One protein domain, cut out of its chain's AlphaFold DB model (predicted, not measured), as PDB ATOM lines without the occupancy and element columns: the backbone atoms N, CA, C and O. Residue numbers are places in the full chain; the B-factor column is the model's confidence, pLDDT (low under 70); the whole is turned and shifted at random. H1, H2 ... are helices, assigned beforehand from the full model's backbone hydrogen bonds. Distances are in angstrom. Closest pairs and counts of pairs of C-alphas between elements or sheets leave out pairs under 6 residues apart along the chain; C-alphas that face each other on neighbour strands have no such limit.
ATOM      1  N   LEU A  29     159.352 -67.826 152.189       84.44
ATOM      2  CA  LEU A  29     160.208 -67.240 151.157       84.44
ATOM      3  C   LEU A  29     160.569 -68.263 150.072       84.44
ATOM      4  O   LEU A  29     160.510 -67.956 148.877       84.44
ATOM      5  N   ALA A  30     160.885 -69.504 150.456       82.75
ATOM      6  CA  ALA A  30     161.118 -70.596 149.515       82.75
ATOM      7  C   ALA A  30     159.872 -70.875 148.655       82.75
ATOM      8  O   ALA A  30     159.975 -71.035 147.431       82.75
ATOM      9  N   PHE A  31     158.684 -70.873 149.267       87.25
ATOM     10  CA  PHE A  31     157.421 -71.029 148.553       87.25
ATOM     11  C   PHE A  31     157.152 -69.859 147.594       87.25
ATOM     12  O   PHE A  31     156.879 -70.091 146.414       87.25
ATOM     13  N   GLU A  32     157.293 -68.611 148.039       91.38
ATOM     14  CA  GLU A  32     157.126 -67.405 147.214       91.38
ATOM     15  C   GLU A  32     158.089 -67.367 146.023       91.38
ATOM     16  O   GLU A  32     157.693 -67.048 144.893       91.38
ATOM     17  N   ARG A  33     159.343 -67.771 146.238       91.94
ATOM     18  CA  ARG A  33     160.332 -67.925 145.170       91.94
ATOM     19  C   ARG A  33     159.906 -68.993 144.167       91.94
ATOM     20  O   ARG A  33     159.962 -68.751 142.964       91.94
ATOM     21  N   SER A  34     159.427 -70.146 144.639       93.69
ATOM     22  CA  SER A  34     158.961 -71.227 143.760       93.69
ATOM     23  C   SER A  34     157.777 -70.796 142.879       93.69
ATOM     24  O   SER A  34     157.732 -71.132 141.691       93.69
ATOM     25  N   GLN A  35     156.865 -69.990 143.434       96.50
ATOM     26  CA  GLN A  35     155.744 -69.403 142.703       96.50
ATOM     27  C   GLN A  35     156.228 -68.393 141.660       96.50
ATOM     28  O   GLN A  35     155.831 -68.477 140.496       96.50
ATOM     29  N   SER A  36     157.127 -67.484 142.044       96.06
ATOM     30  CA  SER A  36     157.707 -66.488 141.133       96.06
ATOM     31  C   SER A  36     158.429 -67.155 139.961       96.06
ATOM     32  O   SER A  36     158.207 -66.806 138.800       96.06
ATOM     33  N   ASP A  37     159.227 -68.187 140.242       96.12
ATOM     34  CA  ASP A  37     159.922 -68.962 139.218       96.12
ATOM     35  C   ASP A  37     158.935 -69.670 138.273       96.12
ATOM     36  O   ASP A  37     159.172 -69.731 137.062       96.12
ATOM     37  N   ALA A  38     157.817 -70.192 138.787       97.06
ATOM     38  CA  ALA A  38     156.771 -70.795 137.963       97.06
ATOM     39  C   ALA A  38     156.107 -69.770 137.031       97.06
ATOM     40  O   ALA A  38     155.981 -70.041 135.834       97.06
ATOM     41  N   MET A  39     155.767 -68.582 137.541       98.06
ATOM     42  CA  MET A  39     155.193 -67.496 136.739       98.06
ATOM     43  C   MET A  39     156.152 -67.035 135.637       98.06
ATOM     44  O   MET A  39     155.747 -66.881 134.486       98.06
ATOM     45  N   ILE A  40     157.443 -66.875 135.954       98.12
ATOM     46  CA  ILE A  40     158.467 -66.489 134.974       98.12
ATOM     47  C   ILE A  40     158.609 -67.555 133.881       98.12
ATOM     48  O   ILE A  40     158.689 -67.216 132.697       98.12
ATOM     49  N   ARG A  41     158.636 -68.845 134.246       98.06
ATOM     50  CA  ARG A  41     158.693 -69.937 133.259       98.06
ATOM     51  C   ARG A  41     157.481 -69.909 132.335       98.06
ATOM     52  O   ARG A  41     157.645 -69.986 131.120       98.06
ATOM     53  N   GLU A  42     156.287 -69.761 132.893       97.88
ATOM     54  CA  GLU A  42     155.050 -69.722 132.116       97.88
ATOM     55  C   GLU A  42     155.004 -68.506 131.173       97.88
ATOM     56  O   GLU A  42     154.643 -68.637 130.004       97.88
ATOM     57  N   ALA A  43     155.440 -67.332 131.640       97.62
ATOM     58  CA  ALA A  43     155.537 -66.127 130.819       97.62
ATOM     59  C   ALA A  43     156.509 -66.302 129.640       97.62
ATOM     60  O   ALA A  43     156.185 -65.914 128.518       97.62
ATOM     61  N   ARG A  44     157.668 -66.941 129.861       98.12
ATOM     62  CA  ARG A  44     158.635 -67.244 128.792       98.12
ATOM     63  C   ARG A  44     158.061 -68.188 127.738       98.12
ATOM     64  O   ARG A  44     158.275 -67.959 126.553       98.12
ATOM     65  N   VAL A  45     157.314 -69.214 128.154       97.19
ATOM     66  CA  VAL A  45     156.631 -70.125 127.219       97.19
ATOM     67  C   VAL A  45     155.601 -69.363 126.388       97.19
ATOM     68  O   VAL A  45     155.610 -69.470 125.167       97.19
ATOM     69  N   ARG A  46     154.767 -68.527 127.022       96.06
ATOM     70  CA  ARG A  46     153.783 -67.706 126.299       96.06
ATOM     71  C   ARG A  46     154.433 -66.752 125.300       96.06
ATOM     72  O   ARG A  46     153.912 -66.600 124.200       96.06
ATOM     73  N   LEU A  47     155.555 -66.129 125.664       97.88
ATOM     74  CA  LEU A  47     156.300 -65.255 124.758       97.88
ATOM     75  C   LEU A  47     156.800 -66.036 123.536       97.88
ATOM     76  O   LEU A  47     156.519 -65.645 122.408       97.88
ATOM     77  N   ALA A  48     157.428 -67.193 123.755       97.88
ATOM     78  CA  ALA A  48     157.882 -68.060 122.669       97.88
ATOM     79  C   ALA A  48     156.723 -68.559 121.780       97.88
ATOM     80  O   ALA A  48     156.883 -68.740 120.572       97.88
ATOM     81  N   ASP A  49     155.538 -68.780 122.354       96.69
ATOM     82  CA  ASP A  49     154.335 -69.134 121.600       96.69
ATOM     83  C   ASP A  49     153.868 -68.002 120.677       96.69
ATOM     84  O   ASP A  49     153.489 -68.272 119.533       96.69
ATOM     85  N   VAL A  50     153.941 -66.754 121.143       98.00
ATOM     86  CA  VAL A  50     153.635 -65.555 120.350       98.00
ATOM     87  C   VAL A  50     154.679 -65.338 119.254       98.00
ATOM     88  O   VAL A  50     154.300 -65.160 118.097       98.00
ATOM     89  N   ASP A  51     155.969 -65.442 119.569       98.38
ATOM     90  CA  ASP A  51     157.047 -65.304 118.580       98.38
ATOM     91  C   ASP A  51     156.921 -66.356 117.467       98.38
ATOM     92  O   ASP A  51     157.001 -66.045 116.279       98.38
ATOM     93  N   ALA A  52     156.618 -67.606 117.834       97.38
ATOM     94  CA  ALA A  52     156.355 -68.665 116.865       97.38
ATOM     95  C   ALA A  52     155.116 -68.374 115.998       97.38
ATOM     96  O   ALA A  52     155.074 -68.750 114.827       97.38
ATOM     97  N   ALA A  53     154.096 -67.716 116.551       97.88
ATOM     98  CA  ALA A  53     152.918 -67.316 115.791       97.88
ATOM     99  C   ALA A  53     153.240 -66.231 114.755       97.88
ATOM    100  O   ALA A  53     152.780 -66.349 113.618       97.88
ATOM    101  N   PHE A  54     154.072 -65.244 115.105       98.38
ATOM    102  CA  PHE A  54     154.589 -64.262 114.148       98.38
ATOM    103  C   PHE A  54     155.423 -64.924 113.049       98.38
ATOM    104  O   PHE A  54     155.158 -64.695 111.874       98.38
ATOM    105  N   ALA A  55     156.320 -65.848 113.398       98.06
ATOM    106  CA  ALA A  55     157.089 -66.590 112.399       98.06
ATOM    107  C   ALA A  55     156.189 -67.369 111.416       98.06
ATOM    108  O   ALA A  55     156.464 -67.421 110.217       98.06
ATOM    109  N   ARG A  56     155.076 -67.953 111.892       97.56
ATOM    110  CA  ARG A  56     154.086 -68.601 111.014       97.56
ATOM    111  C   ARG A  56     153.314 -67.607 110.148       97.56
ATOM    112  O   ARG A  56     152.941 -67.971 109.033       97.56
ATOM    113  N   LEU A  57     153.045 -66.393 110.634       97.44
ATOM    114  CA  LEU A  57     152.438 -65.328 109.827       97.44
ATOM    115  C   LEU A  57     153.362 -64.954 108.668       97.44
ATOM    116  O   LEU A  57     152.923 -64.993 107.520       97.44
ATOM    117  N   ASP A  58     154.639 -64.713 108.958       98.25
ATOM    118  CA  ASP A  58     155.648 -64.369 107.950       98.25
ATOM    119  C   ASP A  58     155.847 -65.498 106.929       98.25
ATOM    120  O   ASP A  58     155.988 -65.255 105.732       98.25
ATOM    121  N   ALA A  59     155.789 -66.753 107.381       97.44
ATOM    122  CA  ALA A  59     155.862 -67.927 106.515       97.44
ATOM    123  C   ALA A  59     154.553 -68.233 105.753       97.44
ATOM    124  O   ALA A  59     154.513 -69.185 104.973       97.44
ATOM    125  N   GLY A  60     153.461 -67.501 106.002       97.12
ATOM    126  CA  GLY A  60     152.148 -67.754 105.393       97.12
ATOM    127  C   GLY A  60     151.456 -69.043 105.863       97.12
ATOM    128  O   GLY A  60     150.539 -69.535 105.206       97.12
ATOM    129  N   THR A  61     151.882 -69.614 106.993       97.31
ATOM    130  CA  THR A  61     151.341 -70.862 107.570       97.31
ATOM    131  C   THR A  61     150.485 -70.637 108.818       97.31
ATOM    132  O   THR A  61     149.968 -71.594 109.402       97.31
ATOM    133  N   TYR A  62     150.302 -69.382 109.237       98.12
ATOM    134  CA  TYR A  62     149.456 -69.041 110.375       98.12
ATOM    135  C   TYR A  62     148.021 -69.551 110.202       98.12
ATOM    136  O   TYR A  62     147.447 -69.526 109.114       98.12
ATOM    137  N   GLY A  63     147.442 -70.027 111.303       97.75
ATOM    138  CA  GLY A  63     146.101 -70.601 111.314       97.75
ATOM    139  C   GLY A  63     146.011 -72.034 110.788       97.75
ATOM    140  O   GLY A  63     144.901 -72.525 110.614       97.75
ATOM    141  N   ARG A  64     147.134 -72.736 110.574       98.19
ATOM    142  CA  ARG A  64     147.157 -74.178 110.274       98.19
ATOM    143  C   ARG A  64     147.648 -74.994 111.465       98.19
ATOM    144  O   ARG A  64     148.562 -74.587 112.177       98.19
ATOM    145  N   CYS A  65     147.028 -76.148 111.680       98.06
ATOM    146  CA  CYS A  65     147.393 -77.089 112.728       98.06
ATOM    147  C   CYS A  65     148.761 -77.716 112.435       98.06
ATOM    148  O   CYS A  65     148.939 -78.335 111.391       98.06
ATOM    149  N   GLU A  66     149.687 -77.650 113.388       96.75
ATOM    150  CA  GLU A  66     151.025 -78.249 113.260       96.75
ATOM    151  C   GLU A  66     151.007 -79.788 113.175       96.75
ATOM    152  O   GLU A  66     151.996 -80.386 112.763       96.75
ATOM    153  N   VAL A  67     149.898 -80.441 113.548       97.94
ATOM    154  CA  VAL A  67     149.771 -81.910 113.526       97.94
ATOM    155  C   VAL A  67     149.171 -82.419 112.216       97.94
ATOM    156  O   VAL A  67     149.709 -83.338 111.611       97.94
ATOM    157  N   CYS A  68     148.052 -81.841 111.772       97.62
ATOM    158  CA  CYS A  68     147.301 -82.347 110.615       97.62
ATOM    159  C   CYS A  68     147.245 -81.382 109.422       97.62
ATOM    160  O   CYS A  68     146.662 -81.726 108.403       97.62
ATOM    161  N   GLY A  69     147.793 -80.167 109.533       96.81
ATOM    162  CA  GLY A  69     147.796 -79.157 108.463       96.81
ATOM    163  C   GLY A  69     146.458 -78.444 108.216       96.81
ATOM    164  O   GLY A  69     146.422 -77.424 107.516       96.81
ATOM    165  N   GLU A  70     145.373 -78.941 108.813       97.88
ATOM    166  CA  GLU A  70     144.029 -78.366 108.702       97.88
ATOM    167  C   GLU A  70     143.912 -76.990 109.361       97.88
ATOM    168  O   GLU A  70     144.671 -76.644 110.272       97.88
ATOM    169  N   ALA A  71     142.922 -76.211 108.925       97.75
ATOM    170  CA  ALA A  71     142.667 -74.884 109.471       97.75
ATOM    171  C   ALA A  71     142.290 -74.938 110.965       97.75
ATOM    172  O   ALA A  71     141.471 -75.744 111.413       97.75
ATOM    173  N   ILE A  72     142.877 -74.039 111.748       98.31
ATOM    174  CA  ILE A  72     142.494 -73.782 113.133       98.31
ATOM    175  C   ILE A  72     141.241 -72.894 113.106       98.31
ATOM    176  O   ILE A  72     141.246 -71.880 112.408       98.31
ATOM    177  N   PRO A  73     140.173 -73.229 113.857       97.75
ATOM    178  CA  PRO A  73     138.960 -72.415 113.873       97.75
ATOM    179  C   PRO A  73     139.246 -70.953 114.229       97.75
ATOM    180  O   PRO A  73     139.933 -70.688 115.217       97.75
ATOM    181  N   ALA A  74     138.675 -70.014 113.469       96.94
ATOM    182  CA  ALA A  74     138.901 -68.578 113.653       96.94
ATOM    183  C   ALA A  74     138.604 -68.118 115.089       96.94
ATOM    184  O   ALA A  74     139.465 -67.515 115.717       96.94
ATOM    185  N   GLY A  75     137.474 -68.538 115.673       97.12
ATOM    186  CA  GLY A  75     137.143 -68.220 117.068       97.12
ATOM    187  C   GLY A  75     138.175 -68.726 118.090       97.12
ATOM    188  O   GLY A  75     138.351 -68.127 119.148       97.12
ATOM    189  N   ARG A  76     138.931 -69.795 117.782       96.50
ATOM    190  CA  ARG A  76     140.057 -70.227 118.632       96.50
ATOM    191  C   ARG A  76     141.222 -69.248 118.534       96.50
ATOM    192  O   ARG A  76     141.822 -68.954 119.562       96.50
ATOM    193  N   LEU A  77     141.536 -68.775 117.331       97.44
ATOM    194  CA  LEU A  77     142.604 -67.800 117.094       97.44
ATOM    195  C   LEU A  77     142.241 -66.411 117.636       97.44
ATOM    196  O   LEU A  77     143.123 -65.718 118.121       97.44
ATOM    197  N   GLU A  78     140.964 -66.029 117.635       97.06
ATOM    198  CA  GLU A  78     140.488 -64.782 118.250       97.06
ATOM    199  C   GLU A  78     140.718 -64.768 119.769       97.06
ATOM    200  O   GLU A  78     141.153 -63.762 120.324       97.06
ATOM    201  N   ILE A  79     140.483 -65.900 120.445       96.00
ATOM    202  CA  ILE A  79     140.688 -66.029 121.897       96.00
ATOM    203  C   ILE A  79     142.160 -66.316 122.231       96.00
ATOM    204  O   ILE A  79     142.680 -65.863 123.250       96.00
ATOM    205  N   ARG A  80     142.836 -67.118 121.402       95.75
ATOM    206  CA  ARG A  80     144.235 -67.533 121.575       95.75
ATOM    207  C   ARG A  80     144.996 -67.433 120.247       95.75
ATOM    208  O   ARG A  80     145.180 -68.458 119.584       95.75
ATOM    209  N   PRO A  81     145.514 -66.244 119.890       96.75
ATOM    210  CA  PRO A  81     146.228 -66.028 118.627       96.75
ATOM    211  C   PRO A  81     147.458 -66.928 118.457       96.75
ATOM    212  O   PRO A  81     147.780 -67.376 117.363       96.75
ATOM    213  N   ALA A  82     148.119 -67.278 119.560       97.38
ATOM    214  CA  ALA A  82     149.287 -68.149 119.533       97.38
ATOM    215  C   ALA A  82     148.965 -69.651 119.363       97.38
ATOM    216  O   ALA A  82     149.880 -70.478 119.372       97.38
ATOM    217  N   ALA A  83     147.690 -70.042 119.215       97.31
ATOM    218  CA  ALA A  83     147.306 -71.447 119.094       97.31
ATOM    219  C   ALA A  83     147.990 -72.133 117.897       97.31
ATOM    220  O   ALA A  83     147.963 -71.652 116.767       97.31
ATOM    221  N   ARG A  84     148.580 -73.301 118.168       96.88
ATOM    222  CA  ARG A  84     149.383 -74.079 117.208       96.88
ATOM    223  C   ARG A  84     148.643 -75.258 116.572       96.88
ATOM    224  O   ARG A  84     149.125 -75.881 115.632       96.88
ATOM    225  N   ARG A  85     147.486 -75.630 117.122       97.50
ATOM    226  CA  ARG A  85     146.779 -76.877 116.785       97.50
ATOM    227  C   ARG A  85     145.292 -76.624 116.553       97.50
ATOM    228  O   ARG A  85     144.765 -75.591 116.962       97.50
ATOM    229  N   CYS A  86     144.589 -77.546 115.906       97.19
ATOM    230  CA  CYS A  86     143.124 -77.518 115.848       97.19
ATOM    231  C   CYS A  86     142.519 -78.093 117.144       97.19
ATOM    232  O   CYS A  86     143.249 -78.530 118.031       97.19
ATOM    233  N   VAL A  87     141.188 -78.082 117.271       95.62
ATOM    234  CA  VAL A  87     140.486 -78.573 118.476       95.62
ATOM    235  C   VAL A  87     140.737 -80.065 118.716       95.62
ATOM    236  O   VAL A  87     140.925 -80.467 119.856       95.62
ATOM    237  N   ALA A  88     140.815 -80.867 117.650       96.94
ATOM    238  CA  ALA A  88     141.054 -82.309 117.748       96.94
ATOM    239  C   ALA A  88     142.457 -82.676 118.273       96.94
ATOM    240  O   ALA A  88     142.649 -83.780 118.767       96.94
ATOM    241  N   HIS A  89     143.425 -81.759 118.170       96.56
ATOM    242  CA  HIS A  89     144.821 -81.972 118.573       96.56
ATOM    243  C   HIS A  89     145.272 -80.982 119.659       96.56
ATOM    244  O   HIS A  89     146.471 -80.749 119.813       96.56
ATOM    245  N   ALA A  90     144.321 -80.321 120.327       86.94
ATOM    246  CA  ALA A  90     144.576 -79.286 121.323       86.94
ATOM    247  C   ALA A  90     145.347 -79.812 122.535       86.94
ATOM    248  O   ALA A  90     145.039 -80.928 123.000       86.94
TER     249      ALA A  90
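This is residues 29 to 90 of the 90 residues of the protein "Molecular chaperone DnaK" of Clavibacter michiganensis subsp. phaseoli (UniProt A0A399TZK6). A long helix, H1, sticks out as an arm with residues 29 to 45, while its other end joins a small, compact head of loops that holds the short helix H2. The printed part has 62 residues with two named helices, H1 then H2, and no named strand; the class is all helix. The whole is loose, with a radius of gyration of the C-alphas of 14.8 A, and elongated, spanning 47 by 25 by 20 A.

H1, residues 29 to 58, stands free over residues 29 to 45. H2, residues 74 to 79, is apart from H1. In both helices every O i to N i+4 pair is within hydrogen-bond range.

H1 is 43.5 A long, from C-alpha 29 at (160.208, -67.240, 151.157) to C-alpha 58 at (155.648, -64.369, 107.950). H2 measures 8.8 A and ends with C-alpha 79 at (140.688, -66.029, 121.897).

The two C-alphas farthest apart are those of Leu 29 and Glu 70, 46.8 A. Without residues 29 to 45, the body spans 23 by 20 by 15 A. The long link, residues 59 to 73, joins H1 to H2. The printed part has no cut, and no printed residue is under 70 in pLDDT.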